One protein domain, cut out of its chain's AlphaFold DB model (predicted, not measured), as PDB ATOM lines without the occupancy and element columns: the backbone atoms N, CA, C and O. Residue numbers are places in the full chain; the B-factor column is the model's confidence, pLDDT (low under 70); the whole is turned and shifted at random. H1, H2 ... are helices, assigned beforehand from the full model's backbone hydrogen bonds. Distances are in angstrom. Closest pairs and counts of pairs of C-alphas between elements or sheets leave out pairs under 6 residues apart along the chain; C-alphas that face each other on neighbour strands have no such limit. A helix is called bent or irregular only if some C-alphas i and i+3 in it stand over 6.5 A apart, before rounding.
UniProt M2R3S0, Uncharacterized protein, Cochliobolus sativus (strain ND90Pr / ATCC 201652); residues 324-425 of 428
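This is residues 324 to 425 of the 428 residues of an uncharacterized protein of Cochliobolus sativus (strain ND90Pr / ATCC 201652) (UniProt M2R3S0). The longest helix, H7, runs through the middle, H2 crosses it at nearly a right angle, and the hairpin of H4 and H5 packs on this pair, H5 beside H7 and H4 on H2. The short H3 and H6 lie together near the beginning of H7, while H9, with H8 and H1 near it, makes the opposite end of the longest axis. The printed part has 102 residues with nine named helices, H1 to H9 in order, and no named strand, an all-helix class with mostly crossed helix packing. It is compact, with a radius of gyration of the C-alphas of 13.4 A and spans of 38 by 31 by 20 A.

H1, residues 324 to 329, only just touches H9, residues 415 to 424, with 3 pairs of C-alphas within 8 A, the closest those of Asn 329 and Val 416 at 5.5 A; the tilt is steep, 60 degrees, the same way. H2, residues 332 to 338, touches the hub H7, residues 387 to 403, about perpendicular at 82 degrees, closest at the C-alphas of Thr 334 and Glu 394, 5.7 A. H2 also touches H4, residues 349 to 362, about perpendicular at 74 degrees; H4 does so with residues 355 to 359 alone, closest at the C-alphas of Ile 337 and Ile 356, 6.7 A. H3, residues 342 to 345, is close to but not clearly touching H6, residues 382 to 385; the C-alphas of Thr 345 and Gln 385, their closest, are 5.3 A apart. H4 and H5, residues 372 to 380, form a helical hairpin at a steep tilt of 42 degrees, opposite ways; H4 touches H5 with residues 349 to 353 alone, closest at the C-alphas of Arg 349 and Cys 379, 5.5 A. H7 touches H5 with residues 392 to 396 alone, at a shallow tilt of 22 degrees, opposite ways, closest at the C-alphas of Val 378 and Met 393, 6.1 A. H6 and H7 touch only at the corner, and only just, with 3 pairs within 8 A, the closest C-alphas being those of Gln 383 and Gly 389, 4.8 A apart. H8, residues 409 to 413, is close to but not clearly touching H9, with the C-alphas of Leu 411 and Val 417, their closest, 6.6 A apart. H7 is apart from H4, H8 and H9. Every O i to N i+4 pair is within hydrogen-bond range in H1, H2, H4, H5, H7 and H9; H8 has 0 of 1, with 1 of 2 O i to N i+3 pairs within range, and H3 and H6 are too short for an i+4 pair.

H1 begins at C-alpha 324, (10.154, -42.120, 15.163). H4 is 20.1 A long, H5 12.2 A and H9 14.1 A. H7 is 24.7 A long, from C-alpha 387 at (19.585, -54.841, 15.298) to C-alpha 403. H6 is irregular, with C-alphas 382 and 385 7.3 A apart; H8 is neither bent nor irregular, but only just, with C-alphas 410 and 413 6.1 A apart. H9 ends at C-alpha 424, (17.499, -35.386, 36.557).

The two C-alphas farthest apart, those of Asn 348 and Gly 425, are 39.6 A apart. The printed part has no cut; the link H4 to H5, 9 residues, is short, the other links are tight, and no link is long. The mean pLDDT of the printed part is 80.1, and residues 324 to 331 and 368 to 385 are under 70.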
ATOM      1  N   GLY A 324       9.281 -43.209  15.577       41.59
ATOM      2  CA  GLY A 324      10.154 -42.120  15.163       41.59
ATOM      3  C   GLY A 324      10.763 -41.405  16.371       41.59
ATOM      4  O   GLY A 324      11.929 -41.063  16.324       41.59
ATOM      5  N   GLN A 325      10.050 -41.240  17.486       37.91
ATOM      6  CA  GLN A 325      10.630 -40.633  18.682       37.91
ATOM      7  C   GLN A 325      11.442 -41.645  19.480       37.91
ATOM      8  O   GLN A 325      12.634 -41.440  19.585       37.91
ATOM      9  N   LEU A 326      10.910 -42.767  19.971       39.31
ATOM     10  CA  LEU A 326      11.705 -43.684  20.811       39.31
ATOM     11  C   LEU A 326      12.879 -44.355  20.077       39.31
ATOM     12  O   LEU A 326      13.942 -44.499  20.672       39.31
ATOM     13  N   SER A 327      12.738 -44.700  18.791       46.19
ATOM     14  CA  SER A 327      13.809 -45.315  17.991       46.19
ATOM     15  C   SER A 327      14.819 -44.281  17.480       46.19
ATOM     16  O   SER A 327      16.015 -44.529  17.603       46.19
ATOM     17  N   ARG A 328      14.399 -43.084  17.014       48.66
ATOM     18  CA  ARG A 328      15.379 -42.019  16.679       48.66
ATOM     19  C   ARG A 328      16.058 -41.482  17.934       48.66
ATOM     20  O   ARG A 328      17.263 -41.280  17.917       48.66
ATOM     21  N   ASN A 329      15.335 -41.351  19.046       50.09
ATOM     22  CA  ASN A 329      15.904 -41.028  20.356       50.09
ATOM     23  C   ASN A 329      16.845 -42.145  20.821       50.09
ATOM     24  O   ASN A 329      17.871 -41.885  21.434       50.09
ATOM     25  N   ALA A 330      16.566 -43.408  20.502       55.00
ATOM     26  CA  ALA A 330      17.491 -44.498  20.765       55.00
ATOM     27  C   ALA A 330      18.722 -44.499  19.839       55.00
ATOM     28  O   ALA A 330      19.634 -45.246  20.129       55.00
ATOM     29  N   GLN A 331      18.789 -43.712  18.762       67.38
ATOM     30  CA  GLN A 331      19.818 -43.851  17.708       67.38
ATOM     31  C   GLN A 331      20.657 -42.591  17.485       67.38
ATOM     32  O   GLN A 331      21.509 -42.547  16.604       67.38
ATOM     33  N   VAL A 332      20.430 -41.567  18.304       78.38
ATOM     34  CA  VAL A 332      21.026 -40.243  18.130       78.38
ATOM     35  C   VAL A 332      22.554 -40.296  18.106       78.38
ATOM     36  O   VAL A 332      23.177 -39.596  17.314       78.38
ATOM     37  N   VAL A 333      23.174 -41.125  18.954       85.25
ATOM     38  CA  VAL A 333      24.636 -41.132  19.077       85.25
ATOM     39  C   VAL A 333      25.287 -41.873  17.912       85.25
ATOM     40  O   VAL A 333      26.256 -41.379  17.337       85.25
ATOM     41  N   THR A 334      24.768 -43.045  17.543       86.62
ATOM     42  CA  THR A 334      25.272 -43.786  16.379       86.62
ATOM     43  C   THR A 334      25.084 -43.000  15.091       86.62
ATOM     44  O   THR A 334      26.029 -42.916  14.309       86.62
ATOM     45  N   ASP A 335      23.928 -42.366  14.903       86.62
ATOM     46  CA  ASP A 335      23.654 -41.572  13.708       86.62
ATOM     47  C   ASP A 335      24.525 -40.302  13.657       86.62
ATOM     48  O   ASP A 335      24.987 -39.914  12.586       86.62
ATOM     49  N   LEU A 336      24.840 -39.694  14.806       84.88
ATOM     50  CA  LEU A 336      25.771 -38.565  14.882       84.88
ATOM     51  C   LEU A 336      27.209 -38.964  14.516       84.88
ATOM     52  O   LEU A 336      27.910 -38.225  13.826       84.88
ATOM     53  N   ILE A 337      27.665 -40.123  14.995       81.19
ATOM     54  CA  ILE A 337      29.048 -40.575  14.801       81.19
ATOM     55  C   ILE A 337      29.242 -41.152  13.393       81.19
ATOM     56  O   ILE A 337      30.257 -40.918  12.744       81.19
ATOM     57  N   PHE A 338      28.286 -41.909  12.873       82.75
ATOM     58  CA  PHE A 338      28.491 -42.615  11.611       82.75
ATOM     59  C   PHE A 338      27.635 -42.119  10.451       82.75
ATOM     60  O   PHE A 338      27.915 -42.477   9.303       82.75
ATOM     61  N   GLY A 339      26.640 -41.278  10.719       84.00
ATOM     62  CA  GLY A 339      25.558 -41.016   9.785       84.00
ATOM     63  C   GLY A 339      24.527 -42.152   9.787       84.00
ATOM     64  O   GLY A 339      24.511 -42.985  10.695       84.00
ATOM     65  N   PRO A 340      23.667 -42.217   8.758       83.31
ATOM     66  CA  PRO A 340      22.613 -43.219   8.665       83.31
ATOM     67  C   PRO A 340      23.153 -44.645   8.808       83.31
ATOM     68  O   PRO A 340      24.148 -45.008   8.181       83.31
ATOM     69  N   TRP A 341      22.447 -45.488   9.561       79.44
ATOM     70  CA  TRP A 341      22.851 -46.876   9.819       79.44
ATOM     71  C   TRP A 341      23.234 -47.729   8.596       79.44
ATOM     72  O   TRP A 341      24.171 -48.518   8.716       79.44
ATOM     73  N   PRO A 342      22.606 -47.588   7.411       76.62
ATOM     74  CA  PRO A 342      23.060 -48.301   6.214       76.62
ATOM     75  C   PRO A 342      24.527 -48.022   5.842       76.62
ATOM     76  O   PRO A 342      25.193 -48.881   5.276       76.62
ATOM     77  N   ALA A 343      25.063 -46.850   6.196       78.12
ATOM     78  CA  ALA A 343      26.477 -46.537   6.014       78.12
ATOM     79  C   ALA A 343      27.378 -47.232   7.051       78.12
ATOM     80  O   ALA A 343      28.580 -47.334   6.831       78.12
ATOM     81  N   VAL A 344      26.819 -47.710   8.167       78.94
ATOM     82  CA  VAL A 344      27.537 -48.434   9.229       78.94
ATOM     83  C   VAL A 344      27.666 -49.915   8.910       78.94
ATOM     84  O   VAL A 344      28.701 -50.510   9.195       78.94
ATOM     85  N   THR A 345      26.638 -50.518   8.313       80.25
ATOM     86  CA  THR A 345      26.610 -51.965   8.035       80.25
ATOM     87  C   THR A 345      27.659 -52.401   7.012       80.25
ATOM     88  O   THR A 345      28.079 -53.559   7.035       80.25
ATOM     89  N   VAL A 346      28.108 -51.476   6.156       82.69
ATOM     90  CA  VAL A 346      29.181 -51.691   5.173       82.69
ATOM     91  C   VAL A 346      30.585 -51.499   5.746       82.69
ATOM     92  O   VAL A 346      31.554 -51.928   5.123       82.69
ATOM     93  N   LEU A 347      30.724 -50.868   6.919       81.19
ATOM     94  CA  LEU A 347      32.033 -50.643   7.526       81.19
ATOM     95  C   LEU A 347      32.564 -51.946   8.100       81.19
ATOM     96  O   LEU A 347      31.909 -52.611   8.910       81.19
ATOM     97  N   ASN A 348      33.799 -52.281   7.736       85.00
ATOM     98  CA  ASN A 348      34.487 -53.349   8.428       85.00
ATOM     99  C   ASN A 348      34.875 -52.880   9.845       85.00
ATOM    100  O   ASN A 348      34.815 -51.704  10.217       85.00
ATOM    101  N   ARG A 349      35.306 -53.838  10.661       81.38
ATOM    102  CA  ARG A 349      35.694 -53.606  12.051       81.38
ATOM    103  C   ARG A 349      36.767 -52.521  12.230       81.38
ATOM    104  O   ARG A 349      36.728 -51.782  13.216       81.38
ATOM    105  N   ARG A 350      37.763 -52.491  11.341       84.25
ATOM    106  CA  ARG A 350      38.866 -51.527  11.385       84.25
ATOM    107  C   ARG A 350      38.337 -50.134  11.049       84.25
ATOM    108  O   ARG A 350      38.538 -49.231  11.854       84.25
ATOM    109  N   ASP A 351      37.563 -50.011   9.975       87.06
ATOM    110  CA  ASP A 351      36.999 -48.733   9.526       87.06
ATOM    111  C   ASP A 351      36.079 -48.120  10.586       87.06
ATOM    112  O   ASP A 351      36.122 -46.921  10.854       87.06
ATOM    113  N   MET A 352      35.265 -48.950  11.243       85.50
ATOM    114  CA  MET A 352      34.388 -48.509  12.324       85.50
ATOM    115  C   MET A 352      35.190 -47.937  13.498       85.50
ATOM    116  O   MET A 352      34.865 -46.862  14.004       85.50
ATOM    117  N   ARG A 353      36.258 -48.631  13.916       86.62
ATOM    118  CA  ARG A 353      37.144 -48.156  14.985       86.62
ATOM    119  C   ARG A 353      37.821 -46.848  14.593       86.62
ATOM    120  O   ARG A 353      37.783 -45.901  15.371       86.62
ATOM    121  N   GLU A 354      38.414 -46.793  13.406       88.62
ATOM    122  CA  GLU A 354      39.099 -45.602  12.900       88.62
ATOM    123  C   GLU A 354      38.153 -44.406  12.807       88.62
ATOM    124  O   GLU A 354      38.526 -43.297  13.178       88.62
ATOM    125  N   ARG A 355      36.903 -44.625  12.388       88.44
ATOM    126  CA  ARG A 355      35.912 -43.556  12.277       88.44
ATOM    127  C   ARG A 355      35.500 -42.997  13.631       88.44
ATOM    128  O   ARG A 355      35.442 -41.778  13.774       88.44
ATOM    129  N   ILE A 356      35.282 -43.852  14.633       88.19
ATOM    130  CA  ILE A 356      35.015 -43.360  15.988       88.19
ATOM    131  C   ILE A 356      36.241 -42.609  16.527       88.19
ATOM    132  O   ILE A 356      36.091 -41.485  16.991       88.19
ATOM    133  N   LEU A 357      37.450 -43.181  16.431       89.00
ATOM    134  CA  LEU A 357      38.677 -42.527  16.911       89.00
ATOM    135  C   LEU A 357      38.897 -41.171  16.232       89.00
ATOM    136  O   LEU A 357      39.204 -40.188  16.902       89.00
ATOM    137  N   LYS A 358      38.658 -41.087  14.920       91.44
ATOM    138  CA  LYS A 358      38.726 -39.838  14.157       91.44
ATOM    139  C   LYS A 358      37.782 -38.777  14.723       91.44
ATOM    140  O   LYS A 358      38.194 -37.634  14.877       91.44
ATOM    141  N   ILE A 359      36.548 -39.148  15.057       90.19
ATOM    142  CA  ILE A 359      35.544 -38.215  15.593       90.19
ATOM    143  C   ILE A 359      35.880 -37.782  17.014       90.19
ATOM    144  O   ILE A 359      35.762 -36.603  17.338       90.19
ATOM    145  N   LEU A 360      36.343 -38.709  17.853       90.50
ATOM    146  CA  LEU A 360      36.803 -38.384  19.202       90.50
ATOM    147  C   LEU A 360      37.986 -37.414  19.150       90.50
ATOM    148  O   LEU A 360      37.958 -36.373  19.805       90.50
ATOM    149  N   LYS A 361      38.962 -37.681  18.277       91.56
ATOM    150  CA  LYS A 361      40.118 -36.806  18.065       91.56
ATOM    151  C   LYS A 361      39.716 -35.422  17.550       91.56
ATOM    152  O   LYS A 361      40.232 -34.426  18.043       91.56
ATOM    153  N   GLN A 362      38.768 -35.340  16.610       94.38
ATOM    154  CA  GLN A 362      38.231 -34.063  16.113       94.38
ATOM    155  C   GLN A 362      37.580 -33.216  17.215       94.38
ATOM    156  O   GLN A 362      37.550 -31.996  17.106       94.38
ATOM    157  N   ARG A 363      37.095 -33.852  18.283       93.12
ATOM    158  CA  ARG A 363      36.490 -33.194  19.449       93.12
ATOM    159  C   ARG A 363      37.469 -32.967  20.603       93.12
ATOM    160  O   ARG A 363      37.054 -32.556  21.684       93.12
ATOM    161  N   GLY A 364      38.756 -33.250  20.398       94.00
ATOM    162  CA  GLY A 364      39.781 -33.125  21.436       94.00
ATOM    163  C   GLY A 364      39.691 -34.188  22.535       94.00
ATOM    164  O   GLY A 364      40.213 -33.978  23.625       94.00
ATOM    165  N   ILE A 365      39.030 -35.320  22.279       92.06
ATOM    166  CA  ILE A 365      38.974 -36.452  23.208       92.06
ATOM    167  C   ILE A 365      40.171 -37.363  22.912       92.06
ATOM    168  O   ILE A 365      40.288 -37.917  21.817       92.06
ATOM    169  N   SER A 366      41.073 -37.496  23.888       87.12
ATOM    170  CA  SER A 366      42.249 -38.367  23.786       87.12
ATOM    171  C   SER A 366      41.850 -39.844  23.770       87.12
ATOM    172  O   SER A 366      40.953 -40.260  24.505       87.12
ATOM    173  N   GLU A 367      42.561 -40.659  22.985       77.25
ATOM    174  CA  GLU A 367      42.333 -42.110  22.906       77.25
ATOM    175  C   GLU A 367      42.498 -42.806  24.264       77.25
ATOM    176  O   GLU A 367      41.825 -43.799  24.531       77.25
ATOM    177  N   VAL A 368      43.344 -42.253  25.141       65.94
ATOM    178  CA  VAL A 368      43.638 -42.799  26.477       65.94
ATOM    179  C   VAL A 368      42.416 -42.734  27.401       65.94
ATOM    180  O   VAL A 368      42.251 -43.581  28.272       65.94
ATOM    181  N   SER A 369      41.515 -41.772  27.178       66.62
ATOM    182  CA  SER A 369      40.297 -41.612  27.984       66.62
ATOM    183  C   SER A 369      39.218 -42.647  27.648       66.62
ATOM    184  O   SER A 369      38.235 -42.794  28.376       66.62
ATOM    185  N   VAL A 370      39.371 -43.363  26.534       66.75
ATOM    186  CA  VAL A 370      38.428 -44.385  26.093       66.75
ATOM    187  C   VAL A 370      38.896 -45.715  26.654       66.75
ATOM    188  O   VAL A 370      39.824 -46.302  26.107       66.75
ATOM    189  N   GLU A 371      38.251 -46.218  27.715       69.38
ATOM    190  CA  GLU A 371      38.559 -47.541  28.282       69.38
ATOM    191  C   GLU A 371      38.718 -48.591  27.156       69.38
ATOM    192  O   GLU A 371      37.719 -49.016  26.545       69.38
ATOM    193  N   PRO A 372      39.951 -49.057  26.871       59.72
ATOM    194  CA  PRO A 372      40.234 -49.865  25.682       59.72
ATOM    195  C   PRO A 372      39.453 -51.185  25.672       59.72
ATOM    196  O   PRO A 372      39.180 -51.769  24.618       59.72
ATOM    197  N   VAL A 373      39.071 -51.655  26.862       56.66
ATOM    198  CA  VAL A 373      38.381 -52.923  27.104       56.66
ATOM    199  C   VAL A 373      36.941 -52.899  26.585       56.66
ATOM    200  O   VAL A 373      36.510 -53.855  25.932       56.66
ATOM    201  N   LYS A 374      36.193 -51.809  26.805       68.00
ATOM    202  CA  LYS A 374      34.807 -51.689  26.312       68.00
ATOM    203  C   LYS A 374      34.789 -51.533  24.796       68.00
ATOM    204  O   LYS A 374      33.987 -52.171  24.118       68.00
ATOM    205  N   PHE A 375      35.737 -50.772  24.261       68.62
ATOM    206  CA  PHE A 375      35.832 -50.497  22.833       68.62
ATOM    207  C   PHE A 375      36.232 -51.721  22.007       68.62
ATOM    208  O   PHE A 375      35.647 -51.996  20.957       68.62
ATOM    209  N   LYS A 376      37.176 -52.526  22.516       68.69
ATOM    210  CA  LYS A 376      37.513 -53.814  21.903       68.69
ATOM    211  C   LYS A 376      36.260 -54.685  21.779       68.69
ATOM    212  O   LYS A 376      36.041 -55.220  20.696       68.69
ATOM    213  N   LYS A 377      35.410 -54.793  22.806       68.94
ATOM    214  CA  LYS A 377      34.191 -55.626  22.739       68.94
ATOM    215  C   LYS A 377      33.205 -55.176  21.653       68.94
ATOM    216  O   LYS A 377      32.641 -56.036  20.985       68.94
ATOM    217  N   VAL A 378      33.054 -53.867  21.424       66.88
ATOM    218  CA  VAL A 378      32.219 -53.331  20.327       66.88
ATOM    219  C   VAL A 378      32.729 -53.805  18.977       66.88
ATOM    220  O   VAL A 378      31.979 -54.362  18.185       66.88
ATOM    221  N   CYS A 379      34.026 -53.626  18.736       67.88
ATOM    222  CA  CYS A 379      34.615 -53.931  17.443       67.88
ATOM    223  C   CYS A 379      34.695 -55.447  17.179       67.88
ATOM    224  O   CYS A 379      34.615 -55.858  16.030       67.88
ATOM    225  N   HIS A 380      34.873 -56.295  18.201       68.25
ATOM    226  CA  HIS A 380      35.029 -57.747  18.008       68.25
ATOM    227  C   HIS A 380      33.717 -58.489  17.722       68.25
ATOM    228  O   HIS A 380      33.773 -59.630  17.267       68.25
ATOM    229  N   ASN A 381      32.552 -57.896  17.987       62.16
ATOM    230  CA  ASN A 381      31.293 -58.611  17.820       62.16
ATOM    231  C   ASN A 381      30.828 -58.557  16.356       62.16
ATOM    232  O   ASN A 381      30.393 -57.516  15.878       62.16
ATOM    233  N   HIS A 382      30.833 -59.699  15.659       55.84
ATOM    234  CA  HIS A 382      30.308 -59.846  14.287       55.84
ATOM    235  C   HIS A 382      28.809 -59.510  14.147       55.84
ATOM    236  O   HIS A 382      28.268 -59.468  13.047       55.84
ATOM    237  N   GLN A 383      28.126 -59.247  15.261       62.06
ATOM    238  CA  GLN A 383      26.718 -58.879  15.299       62.06
ATOM    239  C   GLN A 383      26.440 -57.417  14.934       62.06
ATOM    240  O   GLN A 383      25.272 -57.044  14.960       62.06
ATOM    241  N   THR A 384      27.431 -56.589  14.575       63.19
ATOM    242  CA  THR A 384      27.206 -55.174  14.199       63.19
ATOM    243  C   THR A 384      26.228 -54.986  13.040       63.19
ATOM    244  O   THR A 384      25.647 -53.917  12.933       63.19
ATOM    245  N   GLN A 385      25.984 -56.003  12.212       67.50
ATOM    246  CA  GLN A 385      24.969 -55.952  11.149       67.50
ATOM    247  C   GLN A 385      23.549 -56.274  11.638       67.50
ATOM    248  O   GLN A 385      22.576 -56.046  10.925       67.50
ATOM    249  N   THR A 386      23.409 -56.779  12.865       75.19
ATOM    250  CA  THR A 386      22.113 -57.107  13.465       75.19
ATOM    251  C   THR A 386      21.554 -55.918  14.257       75.19
ATOM    252  O   THR A 386      22.324 -55.137  14.830       75.19
ATOM    253  N   PRO A 387      20.222 -55.813  14.403       73.44
ATOM    254  CA  PRO A 387      19.585 -54.841  15.298       73.44
ATOM    255  C   PRO A 387      20.140 -54.886  16.733       73.44
ATOM    256  O   PRO A 387      20.323 -53.850  17.374       73.44
ATOM    257  N   LYS A 388      20.494 -56.084  17.222       76.69
ATOM    258  CA  LYS A 388      21.118 -56.279  18.542       76.69
ATOM    259  C   LYS A 388      22.509 -55.656  18.618       76.69
ATOM    260  O   LYS A 388      22.828 -54.996  19.606       76.69
ATOM    261  N   GLY A 389      23.319 -55.818  17.573       79.12
ATOM    262  CA  GLY A 389      24.622 -55.162  17.484       79.12
ATOM    263  C   GLY A 389      24.501 -53.646  17.444       79.12
ATOM    264  O   GLY A 389      25.241 -52.976  18.158       79.12
ATOM    265  N   ARG A 390      23.519 -53.107  16.705       81.00
ATOM    266  CA  ARG A 390      23.213 -51.667  16.709       81.00
ATOM    267  C   ARG A 390      22.921 -51.148  18.110       81.00
ATOM    268  O   ARG A 390      23.570 -50.209  18.560       81.00
ATOM    269  N   ALA A 391      21.979 -51.779  18.810       81.00
ATOM    270  CA  ALA A 391      21.595 -51.379  20.161       81.00
ATOM    271  C   ALA A 391      22.770 -51.475  21.150       81.00
ATOM    272  O   ALA A 391      22.944 -50.611  22.011       81.00
ATOM    273  N   TYR A 392      23.608 -52.506  21.011       81.94
ATOM    274  CA  TYR A 392      24.809 -52.669  21.825       81.94
ATOM    275  C   TYR A 392      25.841 -51.559  21.577       81.94
ATOM    276  O   TYR A 392      26.356 -50.980  22.535       81.94
ATOM    277  N   MET A 393      26.108 -51.236  20.307       83.38
ATOM    278  CA  MET A 393      27.005 -50.140  19.927       83.38
ATOM    279  C   MET A 393      26.522 -48.811  20.490       83.38
ATOM    280  O   MET A 393      27.275 -48.114  21.163       83.38
ATOM    281  N   GLU A 394      25.253 -48.494  20.264       87.25
ATOM    282  CA  GLU A 394      24.628 -47.284  20.773       87.25
ATOM    283  C   GLU A 394      24.765 -47.181  22.295       87.25
ATOM    284  O   GLU A 394      25.178 -46.144  22.807       87.25
ATOM    285  N   ARG A 395      24.473 -48.255  23.038       85.00
ATOM    286  CA  ARG A 395      24.600 -48.266  24.502       85.00
ATOM    287  C   ARG A 395      26.013 -47.901  24.960       85.00
ATOM    288  O   ARG A 395      26.166 -47.185  25.947       85.00
ATOM    289  N   ILE A 396      27.036 -48.397  24.270       84.81
ATOM    290  CA  ILE A 396      28.432 -48.118  24.624       84.81
ATOM    291  C   ILE A 396      28.816 -46.694  24.240       84.81
ATOM    292  O   ILE A 396      29.418 -45.987  25.049       84.81
ATOM    293  N   LEU A 397      28.419 -46.249  23.051       87.75
ATOM    294  CA  LEU A 397      28.704 -44.896  22.591       87.75
ATOM    295  C   LEU A 397      27.988 -43.844  23.437       87.75
ATOM    296  O   LEU A 397      28.587 -42.821  23.735       87.75
ATOM    297  N   ARG A 398      26.768 -44.104  23.918       88.69
ATOM    298  CA  ARG A 398      26.075 -43.230  24.880       88.69
ATOM    299  C   ARG A 398      26.873 -43.004  26.144       88.69
ATOM    300  O   ARG A 398      26.943 -41.880  26.615       88.69
ATOM    301  N   HIS A 399      27.459 -44.063  26.695       87.44
ATOM    302  CA  HIS A 399      28.261 -43.942  27.904       87.44
ATOM    303  C   HIS A 399      29.493 -43.068  27.658       87.44
ATOM    304  O   HIS A 399      29.767 -42.164  28.437       87.44
ATOM    305  N   LEU A 400      30.182 -43.296  26.537       88.38
ATOM    306  CA  LEU A 400      31.331 -42.494  26.129       88.38
ATOM    307  C   LEU A 400      30.960 -41.020  25.924       88.38
ATOM    308  O   LEU A 400      31.617 -40.130  26.449       88.38
ATOM    309  N   VAL A 401      29.892 -40.773  25.175       91.25
ATOM    310  CA  VAL A 401      29.371 -39.434  24.910       91.25
ATOM    311  C   VAL A 401      28.976 -38.731  26.198       91.25
ATOM    312  O   VAL A 401      29.286 -37.561  26.360       91.25
ATOM    313  N   PHE A 402      28.324 -39.434  27.123       91.00
ATOM    314  CA  PHE A 402      27.896 -38.863  28.395       91.00
ATOM    315  C   PHE A 402      29.083 -38.421  29.263       91.00
ATOM    316  O   PHE A 402      29.027 -37.359  29.876       91.00
ATOM    317  N   LEU A 403      30.173 -39.201  29.282       90.62
ATOM    318  CA  LEU A 403      31.412 -38.840  29.986       90.62
ATOM    319  C   LEU A 403      32.079 -37.579  29.417       90.62
ATOM    320  O   LEU A 403      32.785 -36.885  30.139       90.62
ATOM    321  N   HIS A 404      31.836 -37.282  28.141       92.50
ATOM    322  CA  HIS A 404      32.393 -36.134  27.424       92.50
ATOM    323  C   HIS A 404      31.292 -35.211  26.890       92.50
ATOM    324  O   HIS A 404      31.423 -34.663  25.798       92.50
ATOM    325  N   LYS A 405      30.171 -35.082  27.609       93.44
ATOM    326  CA  LYS A 405      28.959 -34.396  27.125       93.44
ATOM    327  C   LYS A 405      29.200 -32.946  26.681       93.44
ATOM    328  O   LYS A 405      28.597 -32.510  25.701       93.44
ATOM    329  N   ASP A 406      30.178 -32.266  27.284       94.31
ATOM    330  CA  ASP A 406      30.649 -30.924  26.909       94.31
ATOM    331  C   ASP A 406      31.214 -30.862  25.478       94.31
ATOM    332  O   ASP A 406      31.183 -29.821  24.826       94.31
ATOM    333  N   LYS A 407      31.700 -31.993  24.956       95.44
ATOM    334  CA  LYS A 407      32.195 -32.149  23.583       95.44
ATOM    335  C   LYS A 407      31.112 -32.566  22.585       95.44
ATOM    336  O   LYS A 407      31.388 -32.631  21.385       95.44
ATOM    337  N   PHE A 408      29.898 -32.859  23.050       94.00
ATOM    338  CA  PHE A 408      28.755 -33.280  22.233       94.00
ATOM    339  C   PHE A 408      27.557 -32.339  22.427       94.00
ATOM    340  O   PHE A 408      26.446 -32.766  22.746       94.00
ATOM    341  N   THR A 409      27.790 -31.037  22.237       94.31
ATOM    342  CA  THR A 409      26.787 -29.975  22.441       94.31
ATOM    343  C   THR A 409      25.563 -30.092  21.530       94.31
ATOM    344  O   THR A 409      24.456 -29.745  21.932       94.31
ATOM    345  N   GLU A 410      25.711 -30.651  20.332       91.88
ATOM    346  CA  GLU A 410      24.608 -30.870  19.396       91.88
ATOM    347  C   GLU A 410      23.574 -31.871  19.926       91.88
ATOM    348  O   GLU A 410      22.406 -31.835  19.531       91.88
ATOM    349  N   LEU A 411      23.973 -32.732  20.870       92.12
ATOM    350  CA  LEU A 411      23.052 -33.666  21.503       92.12
ATOM    351  C   LEU A 411      22.083 -32.968  22.451       92.12
ATOM    352  O   LEU A 411      20.994 -33.496  22.671       92.12
ATOM    353  N   LYS A 412      22.405 -31.759  22.928       94.00
ATOM    354  CA  LYS A 412      21.529 -30.952  23.789       94.00
ATOM    355  C   LYS A 412      20.157 -30.696  23.167       94.00
ATOM    356  O   LYS A 412      19.139 -30.694  23.853       94.00
ATOM    357  N   ALA A 413      20.095 -30.541  21.845       90.00
ATOM    358  CA  ALA A 413      18.835 -30.315  21.141       90.00
ATOM    359  C   ALA A 413      17.959 -31.577  21.032       90.00
ATOM    360  O   ALA A 413      16.779 -31.482  20.677       90.00
ATOM    361  N   THR A 414      18.513 -32.755  21.321       88.00
ATOM    362  CA  THR A 414      17.859 -34.034  21.043       88.00
ATOM    363  C   THR A 414      16.815 -34.356  22.111       88.00
ATOM    364  O   THR A 414      17.021 -34.047  23.288       88.00
ATOM    365  N   PRO A 415      15.686 -35.000  21.758       84.50
ATOM    366  CA  PRO A 415      14.631 -35.254  22.738       84.50
ATOM    367  C   PRO A 415      15.080 -36.158  23.896       84.50
ATOM    368  O   PRO A 415      14.547 -36.043  24.992       84.50
ATOM    369  N   VAL A 416      16.081 -37.022  23.678       84.94
ATOM    370  CA  VAL A 416      16.689 -37.861  24.731       84.94
ATOM    371  C   VAL A 416      17.307 -37.010  25.820       84.94
ATOM    372  O   VAL A 416      17.064 -37.253  26.997       84.94
ATOM    373  N   VAL A 417      18.138 -36.049  25.415       90.19
ATOM    374  CA  VAL A 417      18.877 -35.208  26.345       90.19
ATOM    375  C   VAL A 417      17.911 -34.284  27.064       90.19
ATOM    376  O   VAL A 417      17.942 -34.248  28.285       90.19
ATOM    377  N   LYS A 418      16.961 -33.672  26.348       91.50
ATOM    378  CA  LYS A 418      15.901 -32.859  26.968       91.50
ATOM    379  C   LYS A 418      15.107 -33.634  28.021       91.50
ATOM    380  O   LYS A 418      14.833 -33.119  29.099       91.50
ATOM    381  N   GLU A 419      14.744 -34.880  27.728       88.81
ATOM    382  CA  GLU A 419      14.032 -35.741  28.676       88.81
ATOM    383  C   GLU A 419      14.913 -36.147  29.869       88.81
ATOM    384  O   GLU A 419      14.421 -36.259  30.992       88.81
ATOM    385  N   TRP A 420      16.212 -36.356  29.646       91.38
ATOM    386  CA  TRP A 420      17.179 -36.629  30.707       91.38
ATOM    387  C   TRP A 420      17.397 -35.411  31.619       91.38
ATOM    388  O   TRP A 420      17.308 -35.568  32.838       91.38
ATOM    389  N   GLU A 421      17.599 -34.212  31.062       95.38
ATOM    390  CA  GLU A 421      17.720 -32.956  31.819       95.38
ATOM    391  C   GLU A 421      16.446 -32.721  32.643       95.38
ATOM    392  O   GLU A 421      16.507 -32.511  33.851       95.38
ATOM    393  N   ARG A 422      15.265 -32.896  32.029       94.56
ATOM    394  CA  ARG A 422      13.965 -32.783  32.711       94.56
ATOM    395  C   ARG A 422      13.815 -33.757  33.884       94.56
ATOM    396  O   ARG A 422      13.221 -33.405  34.897       94.56
ATOM    397  N   LYS A 423      14.294 -34.998  33.741       93.00
ATOM    398  CA  LYS A 423      14.178 -36.039  34.779       93.00
ATOM    399  C   LYS A 423      15.185 -35.888  35.909       93.00
ATOM    400  O   LYS A 423      14.879 -36.270  37.033       93.00
ATOM    401  N   THR A 424      16.387 -35.419  35.599       94.50
ATOM    402  CA  THR A 424      17.499 -35.386  36.557       94.50
ATOM    403  C   THR A 424      17.723 -34.010  37.171       94.50
ATOM    404  O   THR A 424      18.338 -33.926  38.228       94.50
ATOM    405  N   GLY A 425      17.240 -32.944  36.525       95.12
ATOM    406  CA  GLY A 425      17.549 -31.560  36.886       95.12
ATOM    407  C   GLY A 425      18.992 -31.149  36.576       95.12
ATOM    408  O   GLY A 425      19.403 -30.058  36.956       95.12
TER     409      GLY A 425